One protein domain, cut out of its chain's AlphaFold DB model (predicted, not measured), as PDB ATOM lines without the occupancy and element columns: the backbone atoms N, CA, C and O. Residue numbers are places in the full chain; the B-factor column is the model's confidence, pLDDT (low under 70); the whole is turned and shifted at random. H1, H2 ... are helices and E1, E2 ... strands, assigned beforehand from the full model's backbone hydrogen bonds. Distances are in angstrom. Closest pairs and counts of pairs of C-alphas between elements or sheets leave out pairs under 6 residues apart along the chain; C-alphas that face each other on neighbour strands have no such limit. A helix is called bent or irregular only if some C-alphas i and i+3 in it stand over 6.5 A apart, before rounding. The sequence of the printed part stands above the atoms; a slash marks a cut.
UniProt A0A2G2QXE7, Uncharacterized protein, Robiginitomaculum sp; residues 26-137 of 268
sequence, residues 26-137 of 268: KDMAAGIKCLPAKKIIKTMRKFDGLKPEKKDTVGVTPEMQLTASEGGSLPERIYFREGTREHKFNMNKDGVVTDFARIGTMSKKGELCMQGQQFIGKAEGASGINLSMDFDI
ATOM      1  N   LYS A  26      -9.719  47.181 121.552       83.69
ATOM      2  CA  LYS A  26      -8.810  46.051 121.787       83.69
ATOM      3  C   LYS A  26      -7.464  46.256 121.092       83.69
ATOM      4  O   LYS A  26      -6.428  46.003 121.704       83.69
ATOM      5  N   ASP A  27      -7.478  46.725 119.848       86.69
ATOM      6  CA  ASP A  27      -6.265  47.031 119.094       86.69
ATOM      7  C   ASP A  27      -5.465  48.147 119.778       86.69
ATOM      8  O   ASP A  27      -4.271  47.974 120.021       86.69
ATOM      9  N   MET A  28      -6.111  49.236 120.205       81.06
ATOM     10  CA  MET A  28      -5.436  50.315 120.938       81.06
ATOM     11  C   MET A  28      -4.840  49.850 122.271       81.06
ATOM     12  O   MET A  28      -3.707  50.213 122.594       81.06
ATOM     13  N   ALA A  29      -5.554  49.013 123.031       84.81
ATOM     14  CA  ALA A  29      -5.028  48.429 124.268       84.81
ATOM     15  C   ALA A  29      -3.820  47.508 124.017       84.81
ATOM     16  O   ALA A  29      -2.915  47.432 124.846       84.81
ATOM     17  N   ALA A  30      -3.778  46.838 122.861       87.69
ATOM     18  CA  ALA A  30      -2.663  45.995 122.430       87.69
ATOM     19  C   ALA A  30      -1.529  46.771 121.725       87.69
ATOM     20  O   ALA A  30      -0.566  46.155 121.253       87.69
ATOM     21  N   GLY A  31      -1.639  48.102 121.627       90.12
ATOM     22  CA  GLY A  31      -0.669  48.949 120.937       90.12
ATOM     23  C   GLY A  31      -0.640  48.708 119.429       90.12
ATOM     24  O   GLY A  31       0.427  48.757 118.826       90.12
ATOM     25  N   ILE A  32      -1.783  48.387 118.824       91.75
ATOM     26  CA  ILE A  32      -1.937  48.135 117.392       91.75
ATOM     27  C   ILE A  32      -2.569  49.362 116.738       91.75
ATOM     28  O   ILE A  32      -3.655  49.798 117.112       91.75
ATOM     29  N   LYS A  33      -1.901  49.881 115.708       90.56
ATOM     30  CA  LYS A  33      -2.428  50.922 114.826       90.56
ATOM     31  C   LYS A  33      -2.521  50.385 113.406       90.56
ATOM     32  O   LYS A  33      -1.501  50.014 112.826       90.56
ATOM     33  N   CYS A  34      -3.721  50.383 112.834       91.00
ATOM     34  CA  CYS A  34      -3.970  49.911 111.475       91.00
ATOM     35  C   CYS A  34      -4.390  51.054 110.548       91.00
ATOM     36  O   CYS A  34      -5.090  51.980 110.944       91.00
ATOM     37  N   LEU A  35      -3.937  50.983 109.298       90.75
ATOM     38  CA  LEU A  35      -4.257  51.926 108.234       90.75
ATOM     39  C   LEU A  35      -4.874  51.168 107.051       90.75
ATOM     40  O   LEU A  35      -4.337  50.133 106.638       90.75
ATOM     41  N   PRO A  36      -5.956  51.674 106.432       92.25
ATOM     42  CA  PRO A  36      -6.549  51.018 105.273       92.25
ATOM     43  C   PRO A  36      -5.558  50.884 104.103       92.25
ATOM     44  O   PRO A  36      -5.176  51.869 103.466       92.25
ATOM     45  N   ALA A  37      -5.217  49.651 103.715       94.50
ATOM     46  CA  ALA A  37      -4.273  49.391 102.619       94.50
ATOM     47  C   ALA A  37      -4.915  49.518 101.220       94.50
ATOM     48  O   ALA A  37      -4.251  49.469 100.181       94.50
ATOM     49  N   LYS A  38      -6.238  49.715 101.159       93.94
ATOM     50  CA  LYS A  38      -7.020  49.792  99.915       93.94
ATOM     51  C   LYS A  38      -6.454  50.789  98.901       93.94
ATOM     52  O   LYS A  38      -6.500  50.507  97.703       93.94
ATOM     53  N   LYS A  39      -5.979  51.959  99.351       90.56
ATOM     54  CA  LYS A  39      -5.448  53.009  98.463       90.56
ATOM     55  C   LYS A  39      -4.146  52.559  97.796       90.56
ATOM     56  O   LYS A  39      -4.101  52.548  96.570       90.56
ATOM     57  N   ILE A  40      -3.159  52.100  98.569       91.50
ATOM     58  CA  ILE A  40      -1.877  51.631  98.023       91.50
ATOM     59  C   ILE A  40      -2.054  50.425  97.094       91.50
ATOM     60  O   ILE A  40      -1.537  50.425  95.980       91.50
ATOM     61  N   ILE A  41      -2.908  49.465  97.459       93.50
ATOM     62  CA  ILE A  41      -3.203  48.300  96.608       93.50
ATOM     63  C   ILE A  41      -3.912  48.725  95.315       93.50
ATOM     64  O   ILE A  41      -3.639  48.194  94.239       93.50
ATOM     65  N   LYS A  42      -4.836  49.695  95.378       91.56
ATOM     66  CA  LYS A  42      -5.442  50.264  94.162       91.56
ATOM     67  C   LYS A  42      -4.396  50.942  93.282       91.56
ATOM     68  O   LYS A  42      -4.498  50.797  92.069       91.56
ATOM     69  N   THR A  43      -3.444  51.664  93.866       91.38
ATOM     70  CA  THR A  43      -2.353  52.308  93.128       91.38
ATOM     71  C   THR A  43      -1.461  51.273  92.446       91.38
ATOM     72  O   THR A  43      -1.290  51.368  91.235       91.38
ATOM     73  N   MET A  44      -1.028  50.219  93.146       92.81
ATOM     74  CA  MET A  44      -0.261  49.121  92.535       92.81
ATOM     75  C   MET A  44      -0.990  48.497  91.343       92.81
ATOM     76  O   MET A  44      -0.448  48.425  90.243       92.81
ATOM     77  N   ARG A  45      -2.287  48.209  91.495       91.25
ATOM     78  CA  ARG A  45      -3.090  47.664  90.387       91.25
ATOM     79  C   ARG A  45      -3.274  48.629  89.209       91.25
ATOM     80  O   ARG A  45      -3.597  48.177  88.112       91.25
ATOM     81  N   LYS A  46      -3.109  49.947  89.393       91.31
ATOM     82  CA  LYS A  46      -3.099  50.897  88.263       91.31
ATOM     83  C   LYS A  46      -1.841  50.735  87.412       91.31
ATOM     84  O   LYS A  46      -1.945  50.910  86.198       91.31
ATOM     85  N   PHE A  47      -0.702  50.432  88.035       92.56
ATOM     86  CA  PHE A  47       0.538  50.121  87.327       92.56
ATOM     87  C   PHE A  47       0.430  48.764  86.629       92.56
ATOM     88  O   PHE A  47       0.712  48.681  85.437       92.56
ATOM     89  N   ASP A  48      -0.126  47.746  87.296       89.06
ATOM     90  CA  ASP A  48      -0.357  46.431  86.675       89.06
ATOM     91  C   ASP A  48      -1.253  46.515  85.432       89.06
ATOM     92  O   ASP A  48      -1.042  45.797  84.453       89.06
ATOM     93  N   GLY A  49      -2.238  47.418  85.456       91.25
ATOM     94  CA  GLY A  49      -3.147  47.688  84.342       91.25
ATOM     95  C   GLY A  49      -2.554  48.516  83.196       91.25
ATOM     96  O   GLY A  49      -3.287  48.864  82.268       91.25
ATOM     97  N   LEU A  50      -1.268  48.885  83.241       93.75
ATOM     98  CA  LEU A  50      -0.578  49.411  82.063       93.75
ATOM     99  C   LEU A  50      -0.485  48.325  80.985       93.75
ATOM    100  O   LEU A  50      -0.372  47.132  81.281       93.75
ATOM    101  N   LYS A  51      -0.551  48.760  79.721       95.19
ATOM    102  CA  LYS A  51      -0.359  47.863  78.580       95.19
ATOM    103  C   LYS A  51       1.039  47.223  78.642       95.19
ATOM    104  O   LYS A  51       1.931  47.876  79.181       95.19
ATOM    105  N   PRO A  52       1.231  45.988  78.145       94.81
ATOM    106  CA  PRO A  52       2.516  45.291  78.225       94.81
ATOM    107  C   PRO A  52       3.708  46.123  77.738       94.81
ATOM    108  O   PRO A  52       4.686  46.207  78.467       94.81
ATOM    109  N   GLU A  53       3.560  46.822  76.610       94.25
ATOM    110  CA  GLU A  53       4.560  47.707  75.981       94.25
ATOM    111  C   GLU A  53       4.783  49.048  76.705       94.25
ATOM    112  O   GLU A  53       5.243  50.018  76.113       94.25
ATOM    113  N   LYS A  54       4.264  49.180  77.929       94.75
ATOM    114  CA  LYS A  54       4.439  50.368  78.781       94.75
ATOM    115  C   LYS A  54       5.087  50.041  80.115       94.75
ATOM    116  O   LYS A  54       5.073  50.880  81.021       94.75
ATOM    117  N   LYS A  55       5.469  48.780  80.283       93.56
ATOM    118  CA  LYS A  55       5.956  48.192  81.528       93.56
ATOM    119  C   LYS A  55       6.898  47.036  81.259       93.56
ATOM    120  O   LYS A  55       7.075  46.197  82.140       93.56
ATOM    121  N   ASP A  56       7.423  46.911  80.051       95.25
ATOM    122  CA  ASP A  56       8.377  45.889  79.647       95.25
ATOM    123  C   ASP A  56       9.789  46.299  80.050       95.25
ATOM    124  O   ASP A  56      10.473  45.467  80.655       95.25
ATOM    125  N   THR A  57      10.148  47.575  79.893       96.81
ATOM    126  CA  THR A  57      11.491  48.081  80.216       96.81
ATOM    127  C   THR A  57      11.598  48.629  81.641       96.81
ATOM    128  O   THR A  57      12.590  48.401  82.342       96.81
ATOM    129  N   VAL A  58      10.551  49.304  82.117       96.56
ATOM    130  CA  VAL A  58      10.502  49.918  83.457       96.56
ATOM    131  C   VAL A  58       9.411  49.280  84.313       96.56
ATOM    132  O   VAL A  58       8.379  48.832  83.811       96.56
ATOM    133  N   GLY A  59       9.643  49.222  85.622       94.06
ATOM    134  CA  GLY A  59       8.681  48.753  86.614       94.06
ATOM    135  C   GLY A  59       8.513  49.735  87.769       94.06
ATOM    136  O   GLY A  59       9.253  50.708  87.894       94.06
ATOM    137  N   VAL A  60       7.533  49.451  88.628       94.31
ATOM    138  CA  VAL A  60       7.305  50.187  89.876       94.31
ATOM    139  C   VAL A  60       7.503  49.270  91.065       94.31
ATOM    140  O   VAL A  60       6.904  48.194  91.123       94.31
ATOM    141  N   THR A  61       8.276  49.739  92.037       91.56
ATOM    142  CA  THR A  61       8.439  49.087  93.336       91.56
ATOM    143  C   THR A  61       7.929  50.025  94.426       91.56
ATOM    144  O   THR A  61       8.432  51.142  94.528       91.56
ATOM    145  N   PRO A  62       6.921  49.633  95.225       93.00
ATOM    146  CA  PRO A  62       6.527  50.424  96.374       93.00
ATOM    147  C   PRO A  62       7.557  50.232  97.486       93.00
ATOM    148  O   PRO A  62       7.932  49.103  97.817       93.00
ATOM    149  N   GLU A  63       7.966  51.335  98.083       93.38
ATOM    150  CA  GLU A  63       8.902  51.383  99.196       93.38
ATOM    151  C   GLU A  63       8.196  51.997 100.401       93.38
ATOM    152  O   GLU A  63       7.332  52.864 100.272       93.38
ATOM    153  N   MET A  64       8.523  51.491 101.584       94.62
ATOM    154  CA  MET A  64       7.975  51.981 102.839       94.62
ATOM    155  C   MET A  64       9.113  52.136 103.829       94.62
ATOM    156  O   MET A  64       9.897  51.205 104.040       94.62
ATOM    157  N   GLN A  65       9.160  53.300 104.461       94.81
ATOM    158  CA  GLN A  65      10.083  53.584 105.542       94.81
ATOM    159  C   GLN A  65       9.336  54.233 106.696       94.81
ATOM    160  O   GLN A  65       8.435  55.050 106.500       94.81
ATOM    161  N   LEU A  66       9.722  53.862 107.908       92.94
ATOM    162  CA  LEU A  66       9.257  54.500 109.120       92.94
ATOM    163  C   LEU A  66      10.419  55.231 109.759       92.94
ATOM    164  O   LEU A  66      11.520  54.695 109.860       92.94
ATOM    165  N   THR A  67      10.155  56.438 110.227       91.31
ATOM    166  CA  THR A  67      11.110  57.208 111.015       91.31
ATOM    167  C   THR A  67      10.468  57.567 112.342       91.31
ATOM    168  O   THR A  67       9.280  57.885 112.420       91.31
ATOM    169  N   ALA A  68      11.244  57.450 113.413       88.50
ATOM    170  CA  ALA A  68      10.822  57.903 114.726       88.50
ATOM    171  C   ALA A  68      11.187  59.383 114.885       88.50
ATOM    172  O   ALA A  68      12.322  59.775 114.607       88.50
ATOM    173  N   SER A  69      10.232  60.194 115.331       83.00
ATOM    174  CA  SER A  69      10.488  61.559 115.801       83.00
ATOM    175  C   SER A  69      11.209  61.522 117.153       83.00
ATOM    176  O   SER A  69      11.283  60.469 117.789       83.00
ATOM    177  N   GLU A  70      11.729  62.661 117.618       68.75
ATOM    178  CA  GLU A  70      12.438  62.735 118.902       68.75
ATOM    179  C   GLU A  70      11.612  62.123 120.051       68.75
ATOM    180  O   GLU A  70      10.467  62.504 120.296       68.75
ATOM    181  N   GLY A  71      12.192  61.123 120.726       66.25
ATOM    182  CA  GLY A  71      11.554  60.369 121.814       66.25
ATOM    183  C   GLY A  71      10.634  59.215 121.382       66.25
ATOM    184  O   GLY A  71      10.098  58.520 122.246       66.25
ATOM    185  N   GLY A  72      10.440  58.990 120.078       75.44
ATOM    186  CA  GLY A  72       9.709  57.845 119.529       75.44
ATOM    187  C   GLY A  72      10.582  56.597 119.349       75.44
ATOM    188  O   GLY A  72      11.810  56.664 119.334       75.44
ATOM    189  N   SER A  73       9.945  55.441 119.160       88.19
ATOM    190  CA  SER A  73      10.609  54.182 118.804       88.19
ATOM    191  C   SER A  73       9.907  53.528 117.619       88.19
ATOM    192  O   SER A  73       8.691  53.646 117.461       88.19
ATOM    193  N   LEU A  74      10.672  52.842 116.767       92.38
ATOM    194  CA  LEU A  74      10.114  52.061 115.663       92.38
ATOM    195  C   LEU A  74       9.184  50.951 116.190       92.38
ATOM    196  O   LEU A  74       9.391  50.446 117.295       92.38
ATOM    197  N   PRO A  75       8.138  50.564 115.437       92.62
ATOM    198  CA  PRO A  75       7.257  49.473 115.842       92.62
ATOM    199  C   PRO A  75       8.009  48.148 115.948       92.62
ATOM    200  O   PRO A  75       8.905  47.854 115.162       92.62
ATOM    201  N   GLU A  76       7.580  47.309 116.885       94.00
ATOM    202  CA  GLU A  76       8.115  45.957 117.061       94.00
ATOM    203  C   GLU A  76       7.801  45.074 115.849       94.00
ATOM    204  O   GLU A  76       8.598  44.218 115.453       94.00
ATOM    205  N   ARG A  77       6.625  45.272 115.237       94.69
ATOM    206  CA  ARG A  77       6.244  44.572 114.010       94.69
ATOM    207  C   ARG A  77       5.331  45.389 113.112       94.69
ATOM    208  O   ARG A  77       4.515  46.187 113.569       94.69
ATOM    209  N   ILE A  78       5.431  45.083 111.824       96.31
ATOM    210  CA  ILE A  78       4.563  45.587 110.764       96.31
ATOM    211  C   ILE A  78       3.986  44.383 110.034       96.31
ATOM    212  O   ILE A  78       4.702  43.428 109.727       96.31
ATOM    213  N   TYR A  79       2.685  44.393 109.779       97.31
ATOM    214  CA  TYR A  79       1.999  43.272 109.152       97.31
ATOM    215  C   TYR A  79       0.751  43.729 108.408       97.31
ATOM    216  O   TYR A  79       0.157  44.755 108.717       97.31
ATOM    217  N   PHE A  80       0.351  42.961 107.404       97.44
ATOM    218  CA  PHE A  80      -0.934  43.128 106.742       97.44
ATOM    219  C   PHE A  80      -1.975  42.228 107.411       97.44
ATOM    220  O   PHE A  80      -1.706  41.040 107.597       97.44
ATOM    221  N   ARG A  81      -3.150  42.763 107.746       96.38
ATOM    222  CA  ARG A  81      -4.254  42.028 108.377       96.38
ATOM    223  C   ARG A  81      -5.473  41.985 107.460       96.38
ATOM    224  O   ARG A  81      -5.920  43.017 106.966       96.38
ATOM    225  N   GLU A  82      -6.034  40.799 107.241       94.12
ATOM    226  CA  GLU A  82      -7.325  40.610 106.565       94.12
ATOM    227  C   GLU A  82      -8.191  39.630 107.363       94.12
ATOM    228  O   GLU A  82      -7.985  38.413 107.323       94.12
ATOM    229  N   GLY A  83      -9.174  40.166 108.092       87.88
ATOM    230  CA  GLY A  83      -9.936  39.382 109.063       87.88
ATOM    231  C   GLY A  83      -8.998  38.828 110.137       87.88
ATOM    232  O   GLY A  83      -8.297  39.587 110.796       87.88
ATOM    233  N   THR A  84      -8.949  37.505 110.278       86.31
ATOM    234  CA  THR A  84      -8.078  36.811 111.243       86.31
ATOM    235  C   THR A  84      -6.692  36.462 110.694       86.31
ATOM    236  O   THR A  84      -5.871  35.913 111.426       86.31
ATOM    237  N   ARG A  85      -6.413  36.736 109.412       93.12
ATOM    238  CA  ARG A  85      -5.128  36.403 108.782       93.12
ATOM    239  C   ARG A  85      -4.155  37.565 108.889       93.12
ATOM    240  O   ARG A  85      -4.504  38.690 108.535       93.12
ATOM    241  N   GLU A  86      -2.923  37.265 109.288       95.88
ATOM    242  CA  GLU A  86      -1.828  38.229 109.372       95.88
ATOM    243  C   GLU A  86      -0.647  37.815 108.485       95.88
ATOM    244  O   GLU A  86      -0.247  36.651 108.448       95.88
ATOM    245  N   HIS A  87      -0.050  38.788 107.797       96.12
ATOM    246  CA  HIS A  87       1.132  38.611 106.957       96.12
ATOM    247  C   HIS A  87       2.220  39.608 107.373       96.12
ATOM    248  O   HIS A  87       2.163  40.787 107.021       96.12
ATOM    249  N   LYS A  88       3.236  39.138 108.105       96.81
ATOM    250  CA  LYS A  88       4.322  39.970 108.661       96.81
ATOM    251  C   LYS A  88       5.298  40.473 107.599       96.81
ATOM    252  O   LYS A  88       5.796  39.652 106.831       96.81
ATOM    253  N   PHE A  89       5.585  41.770 107.588       97.50
ATOM    254  CA  PHE A  89       6.659  42.381 106.803       97.50
ATOM    255  C   PHE A  89       7.970  42.444 107.598       97.50
ATOM    256  O   PHE A  89       7.967  42.467 108.835       97.50
ATOM    257  N   ASN A  90       9.088  42.490 106.882       96.81
ATOM    258  CA  ASN A  90      10.432  42.587 107.436       96.81
ATOM    259  C   ASN A  90      10.909  44.039 107.419       96.81
ATOM    260  O   ASN A  90      11.035  44.640 106.353       96.81
ATOM    261  N   MET A  91      11.222  44.575 108.596       95.88
ATOM    262  CA  MET A  91      11.764  45.919 108.773       95.88
ATOM    263  C   MET A  91      13.202  45.836 109.292       95.88
ATOM    264  O   MET A  91      13.481  45.052 110.202       95.88
ATOM    265  N   ASN A  92      14.111  46.616 108.706       94.44
ATOM    266  CA  ASN A  92      15.488  46.721 109.189       94.44
ATOM    267  C   ASN A  92      15.607  47.743 110.344       94.44
ATOM    268  O   ASN A  92      14.621  48.336 110.777       94.44
ATOM    269  N   LYS A  93      16.829  47.947 110.856       91.38
ATOM    270  CA  LYS A  93      17.088  48.869 111.979       91.38
ATOM    271  C   LYS A  93      16.819  50.339 111.641       91.38
ATOM    272  O   LYS A  93      16.495  51.104 112.540       91.38
ATOM    273  N   ASP A  94      16.896  50.696 110.363       90.38
ATOM    274  CA  ASP A  94      16.682  52.055 109.855       90.38
ATOM    275  C   ASP A  94      15.210  52.321 109.488       90.38
ATOM    276  O   ASP A  94      14.879  53.339 108.876       90.38
ATOM    277  N   GLY A  95      14.317  51.380 109.821       92.50
ATOM    278  CA  GLY A  95      12.879  51.490 109.590       92.50
ATOM    279  C   GLY A  95      12.430  51.201 108.158       92.50
ATOM    280  O   GLY A  95      11.253  51.389 107.848       92.50
ATOM    281  N   VAL A  96      13.318  50.730 107.279       94.88
ATOM    282  CA  VAL A  96      12.982  50.348 105.898       94.88
ATOM    283  C   VAL A  96      12.303  48.983 105.887       94.88
ATOM    284  O   VAL A  96      12.836  47.999 106.413       94.88
ATOM    285  N   VAL A  97      11.139  48.903 105.245       95.94
ATOM    286  CA  VAL A  97      10.380  47.660 105.076       95.94
ATOM    287  C   VAL A  97      10.840  46.944 103.805       95.94
ATOM    288  O   VAL A  97      10.367  47.195 102.699       95.94
ATOM    289  N   THR A  98      11.790  46.033 103.985       94.81
ATOM    290  CA  THR A  98      12.583  45.388 102.921       94.81
ATOM    291  C   THR A  98      11.792  44.518 101.943       94.81
ATOM    292  O   THR A  98      12.237  44.300 100.821       94.81
ATOM    293  N   ASP A  99      10.619  44.021 102.336       95.56
ATOM    294  CA  ASP A  99       9.773  43.157 101.509       95.56
ATOM    295  C   ASP A  99       8.411  43.790 101.192       95.56
ATOM    296  O   ASP A  99       7.457  43.090 100.833       95.56
ATOM    297  N   PHE A 100       8.302  45.118 101.297       95.75
ATOM    298  CA  PHE A 100       7.032  45.823 101.126       95.75
ATOM    299  C   PHE A 100       6.410  45.649  99.734       95.75
ATOM    300  O   PHE A 100       5.187  45.633  99.621       95.75
ATOM    301  N   ALA A 101       7.220  45.408  98.696       92.62
ATOM    302  CA  ALA A 101       6.782  45.175  97.315       92.62
ATOM    303  C   ALA A 101       5.609  44.183  97.182       92.62
ATOM    304  O   ALA A 101       4.707  44.369  96.358       92.62
ATOM    305  N   ARG A 102       5.556  43.162  98.047       93.62
ATOM    306  CA  ARG A 102       4.485  42.154  98.044       93.62
ATOM    307  C   ARG A 102       3.098  42.720  98.394       93.62
ATOM    308  O   ARG A 102       2.103  42.043  98.131       93.62
ATOM    309  N   ILE A 103       2.992  43.941  98.939       93.75
ATOM    310  CA  ILE A 103       1.712  44.603  99.259       93.75
ATOM    311  C   ILE A 103       0.780  44.670  98.044       93.75
ATOM    312  O   ILE A 103      -0.433  44.535  98.197       93.75
ATOM    313  N   GLY A 104       1.327  44.801  96.828       89.69
ATOM    314  CA  GLY A 104       0.540  44.849  95.590       89.69
ATOM    315  C   GLY A 104      -0.302  43.590  95.341       89.69
ATOM    316  O   GLY A 104      -1.375  43.674  94.741       89.69
ATOM    317  N   THR A 105       0.138  42.445  95.872       90.12
ATOM    318  CA  THR A 105      -0.549  41.149  95.748       90.12
ATOM    319  C   THR A 105      -1.655  40.947  96.787       90.12
ATOM    320  O   THR A 105      -2.482  40.046  96.652       90.12
ATOM    321  N   MET A 106      -1.709  41.807  97.807       93.88
ATOM    322  CA  MET A 106      -2.633  41.667  98.925       93.88
ATOM    323  C   MET A 106      -4.068  42.089  98.556       93.88
ATOM    324  O   MET A 106      -4.360  42.734  97.534       93.88
ATOM    325  N   SER A 107      -5.014  41.711  99.413       93.12
ATOM    326  CA  SER A 107      -6.430  42.034  99.244       93.12
ATOM    327  C   SER A 107      -6.728  43.510  99.517       93.12
ATOM    328  O   SER A 107      -6.274  44.096 100.491       93.12
ATOM    329  N   LYS A 108      -7.610  44.121  98.717       93.31
ATOM    330  CA  LYS A 108      -8.063  45.512  98.928       93.31
ATOM    331  C   LYS A 108      -8.883  45.714 100.210       93.31
ATOM    332  O   LYS A 108      -9.233  46.858 100.497       93.31
ATOM    333  N   LYS A 109      -9.276  44.632 100.889       93.19
ATOM    334  CA  LYS A 109     -10.091  44.665 102.110       93.19
ATOM    335  C   LYS A 109      -9.259  44.688 103.391       93.19
ATOM    336  O   LYS A 109      -9.836  44.933 104.439       93.19
ATOM    337  N   GLY A 110      -7.960  44.408 103.310       94.75
ATOM    338  CA  GLY A 110      -7.119  44.376 104.497       94.75
ATOM    339  C   GLY A 110      -6.492  45.719 104.849       94.75
ATOM    340  O   GLY A 110      -6.655  46.737 104.162       94.75
ATOM    341  N   GLU A 111      -5.747  45.676 105.939       95.62
ATOM    342  CA  GLU A 111      -5.169  46.820 106.625       95.62
ATOM    343  C   GLU A 111      -3.670  46.606 106.815       95.62
ATOM    344  O   GLU A 111      -3.208  45.478 106.987       95.62
ATOM    345  N   LEU A 112      -2.905  47.690 106.773       95.56
ATOM    346  CA  LEU A 112      -1.503  47.695 107.158       95.56
ATOM    347  C   LEU A 112      -1.422  48.093 108.628       95.56
ATOM    348  O   LEU A 112      -1.770  49.216 108.984       95.56
ATOM    349  N   CYS A 113      -0.978  47.169 109.465       94.69
ATOM    350  CA  CYS A 113      -0.937  47.318 110.905       94.69
ATOM    351  C   CYS A 113       0.501  47.421 111.407       94.69
ATOM    352  O   CYS A 113       1.404  46.722 110.940       94.69
ATOM    353  N   MET A 114       0.692  48.288 112.389       93.94
ATOM    354  CA  MET A 114       1.919  48.467 113.150       93.94
ATOM    355  C   MET A 114       1.609  48.145 114.605       93.94
ATOM    356  O   MET A 114       0.546  48.522 115.097       93.94
ATOM    357  N   GLN A 115       2.518  47.456 115.287       93.69
ATOM    358  CA  GLN A 115       2.378  47.184 116.714       93.69
ATOM    359  C   GLN A 115       3.615  47.619 117.489       93.69
ATOM    360  O   GLN A 115       4.740  47.374 117.052       93.69
ATOM    361  N   GLY A 116       3.383  48.223 118.650       91.69
ATOM    362  CA  GLY A 116       4.410  48.583 119.614       91.69
ATOM    363  C   GLY A 116       3.855  49.431 120.761       91.69
ATOM    364  O   GLY A 116       2.768  50.009 120.668       91.69
ATOM    365  N   GLN A 117       4.617  49.504 121.852       88.44
ATOM    366  CA  GLN A 117       4.253  50.224 123.079       88.44
ATOM    367  C   GLN A 117       3.900  51.700 122.841       88.44
ATOM    368  O   GLN A 117       3.025  52.253 123.503       88.44
ATOM    369  N   GLN A 118       4.529  52.335 121.852       85.12
ATOM    370  CA  GLN A 118       4.312  53.738 121.496       85.12
ATOM    371  C   GLN A 118       2.890  54.055 121.007       85.12
ATOM    372  O   GLN A 118       2.530  55.232 120.940       85.12
ATOM    373  N   PHE A 119       2.091  53.044 120.652       86.12
ATOM    374  CA  PHE A 119       0.701  53.227 120.227       86.12
ATOM    375  C   PHE A 119      -0.312  53.044 121.366       86.12
ATOM    376  O   PHE A 119      -1.474  53.406 121.193       86.12
ATOM    377  N   ILE A 120       0.091  52.505 122.521       85.94
ATOM    378  CA  ILE A 120      -0.837  52.230 123.626       85.94
ATOM    379  C   ILE A 120      -1.369  53.541 124.201       85.94
ATOM    380  O   ILE A 120      -0.604  54.406 124.627       85.94
ATOM    381  N   GLY A 121      -2.698  53.680 124.220       71.56
ATOM    382  CA  GLY A 121      -3.386  54.828 124.820       71.56
ATOM    383  C   GLY A 121      -3.082  56.177 124.156       71.56
ATOM    384  O   GLY A 121      -3.419  57.217 124.721       71.56
ATOM    385  N   LYS A 122      -2.443  56.181 122.979       71.50
ATOM    386  CA  LYS A 122      -2.097  57.403 122.251       71.50
ATOM    387  C   LYS A 122      -3.118  57.709 121.163       71.50
ATOM    388  O   LYS A 122      -3.501  56.834 120.392       71.50
ATOM    389  N   ALA A 123      -3.504  58.980 121.075       66.12
ATOM    390  CA  ALA A 123      -4.325  59.485 119.984       66.12
ATOM    391  C   ALA A 123      -3.597  59.377 118.631       66.12
ATOM    392  O   ALA A 123      -2.364  59.302 118.554       66.12
ATOM    393  N   GLU A 124      -4.366  59.395 117.544       62.09
ATOM    394  CA  GLU A 124      -3.823  59.394 116.190       62.09
ATOM    395  C   GLU A 124      -2.866  60.586 115.983       62.09
ATOM    396  O   GLU A 124      -3.171  61.715 116.347       62.09
ATOM    397  N   GLY A 125      -1.664  60.322 115.460       63.47
ATOM    398  CA  GLY A 125      -0.613  61.332 115.268       63.47
ATOM    399  C   GLY A 125       0.319  61.536 116.471       63.47
ATOM    400  O   GLY A 125       1.432  62.018 116.295       63.47
ATOM    401  N   ALA A 126      -0.047  61.073 117.673       61.56
ATOM    402  CA  ALA A 126       0.767  61.245 118.888       61.56
ATOM    403  C   ALA A 126       1.827  60.142 119.113       61.56
ATOM    404  O   ALA A 126       2.539  60.142 120.124       61.56
ATOM    405  N   SER A 127       1.942  59.179 118.191       71.75
ATOM    406  CA  SER A 127       2.863  58.038 118.303       71.75
ATOM    407  C   SER A 127       4.334  58.391 118.077       71.75
ATOM    408  O   SER A 127       5.189  57.564 118.375       71.75
ATOM    409  N   GLY A 128       4.639  59.588 117.554       79.88
ATOM    410  CA  GLY A 128       6.014  59.983 117.219       79.88
ATOM    411  C   GLY A 128       6.627  59.120 116.113       79.88
ATOM    412  O   GLY A 128       7.827  58.878 116.119       79.88
ATOM    413  N   ILE A 129       5.788  58.606 115.206       86.06
ATOM    414  CA  ILE A 129       6.199  57.780 114.069       86.06
ATOM    415  C   ILE A 129       5.678  58.418 112.798       86.06
ATOM    416  O   ILE A 129       4.466  58.586 112.648       86.06
ATOM    417  N   ASN A 130       6.600  58.692 111.887       88.00
ATOM    418  CA  ASN A 130       6.313  59.151 110.544       88.00
ATOM    419  C   ASN A 130       6.418  57.969 109.584       88.00
ATOM    420  O   ASN A 130       7.343  57.159 109.657       88.00
ATOM    421  N   LEU A 131       5.439  57.866 108.694       89.44
ATOM    422  CA  LEU A 131       5.362  56.837 107.669       89.44
ATOM    423  C   LEU A 131       5.606  57.489 106.309       89.44
ATOM    424  O   LEU A 131       4.766  58.268 105.862       89.44
ATOM    425  N   SER A 132       6.694  57.118 105.635       90.12
ATOM    426  CA  SER A 132       6.897  57.429 104.219       90.12
ATOM    427  C   SER A 132       6.522  56.228 103.363       90.12
ATOM    428  O   SER A 132       6.875  55.086 103.677       90.12
ATOM    429  N   MET A 133       5.801  56.485 102.275       90.06
ATOM    430  CA  MET A 133       5.513  55.502 101.238       90.06
ATOM    431  C   MET A 133       5.798  56.127  99.884       90.06
ATOM    432  O   MET A 133       5.115  57.071  99.482       90.06
ATOM    433  N   ASP A 134       6.737  55.529  99.168       89.94
ATOM    434  CA  ASP A 134       7.165  55.976  97.854       89.94
ATOM    435  C   ASP A 134       6.924  54.873  96.821       89.94
ATOM    436  O   ASP A 134       6.773  53.692  97.140       89.94
ATOM    437  N   PHE A 135       6.826  55.258  95.554       91.19
ATOM    438  CA  PHE A 135       6.730  54.321  94.439       91.19
ATOM    439  C   PHE A 135       7.885  54.625  93.507       91.19
ATOM    440  O   PHE A 135       7.815  55.583  92.733       91.19
ATOM    441  N   ASP A 136       8.935  53.820  93.582       91.38
ATOM    442  CA  ASP A 136      10.095  54.043  92.740       91.38
ATOM    443  C   ASP A 136       9.885  53.409  91.361       91.38
ATOM    444  O   ASP A 136       9.524  52.232  91.240       91.38
ATOM    445  N   ILE A 137      10.076  54.223  90.326       94.75
ATOM    446  CA  ILE A 137       9.973  53.851  88.919       94.75
ATOM    447  C   ILE A 137      11.394  53.589  88.428       94.75
ATOM    448  O   ILE A 137      12.156  54.525  88.219       94.75
TER     449      ILE A 137
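AT A GLANCE: This is residues 26 to 137 of the 268 residues of an uncharacterized protein of Robiginitomaculum sp (UniProt A0A2G2QXE7). A long two-stranded ribbon, E2 and E6, runs along the length of an elongated body; beside one half of it stands a strongly twisted four-stranded sheet, and beside the other half the longest helix, H2. The short helix H3 sits where the three come together: it crosses H2, is over the sheet, and comes close to E2, while residues 49 to 54, the turn after H2, stick out at one end. The printed part has 112 residues with three named helices and six named strands, in the order H1 E1 H2 E2 E3 E4 H3 E5 E6; the sheets have the orders E1 E5 E3 E4 and E2 E6, both antiparallel, and the class is mixed, helices and strands. The whole is compact, with a radius of gyration of the C-alphas of 15.1 A, and spans 50 by 31 by 21 A.

HOW THE PARTS SIT: H1, residues 26 to 29, only grazes the four-stranded sheet, with its residues 26 to 28. E1, residues 32 to 36, is an edge strand of that sheet, antiparallel to E5, residues 111 to 115, at 159 degrees, with N 33 and O 114 2.9 A apart. E5 is antiparallel to E3, residues 77 to 82, at 148 degrees, and N 79 and O 113 are 2.9 A apart. E3 and E4, residues 85 to 89, form a hairpin at 147 degrees, with N 87 and O 80 2.8 A apart; E4 is the other edge strand. H3, residues 100 to 105, is on this sheet at a height over the sheet of 10.0 A, over E3 and along the strands, at 4 degrees to E3 on the local plane. E4, H3 and E5 make a split strand-helix-strand unit, two strands that run the same way with E3 between them in the sheet, and its crossover is right-handed. H2, residues 38 to 48, is not on this sheet but touches H3, about perpendicular at 80 degrees; their closest C-alphas, those of Ile 41 and Gly 104, are 5.2 A apart. E2, residues 58 to 68, and E6, residues 129 to 137, are antiparallel at 167 degrees, with N 63 and O 134 2.8 A apart. The closest C-alphas of E2 and H3, those of Pro 62 and Ala 101, are 5.3 A apart. E2 is apart from E3, and E6 from E5. In H2 each O i to N i+4 pair is within hydrogen-bond range; in H3 0 of 2 are, beside 3 of 3 O i to N i+3 pairs, and H1 is too short for an O i to N i+4 pair.

IN THESE COORDINATES: H1 begins at C-alpha 26, (-8.810, 46.051, 121.787), and is 5.1 A long. E1 measures 13.3 A, and H2 15.2 A. E2, the longest strand, measures 32.3 A and begins at C-alpha 58, (10.502, 49.918, 83.457). E3 measures 16.0 A, E4 13.4 A, H3 10.4 A and E5 12.6 A. H3 is neither bent nor irregular, but only just: C-alphas 101 and 104 are 6.5 A apart. E6 measures 25.7 A and ends at C-alpha 137, (9.973, 53.851, 88.919).

THE WHOLE: The two C-alphas farthest apart, those of Glu 53 and Gly 121, are 50.0 A apart. The printed part has no cut. The link from E5 to E6 is long, with residues 116 to 128 in no named element. The mean pLDDT of the printed part is 90.0; residues 70 to 71 and 123 to 126 are under 70.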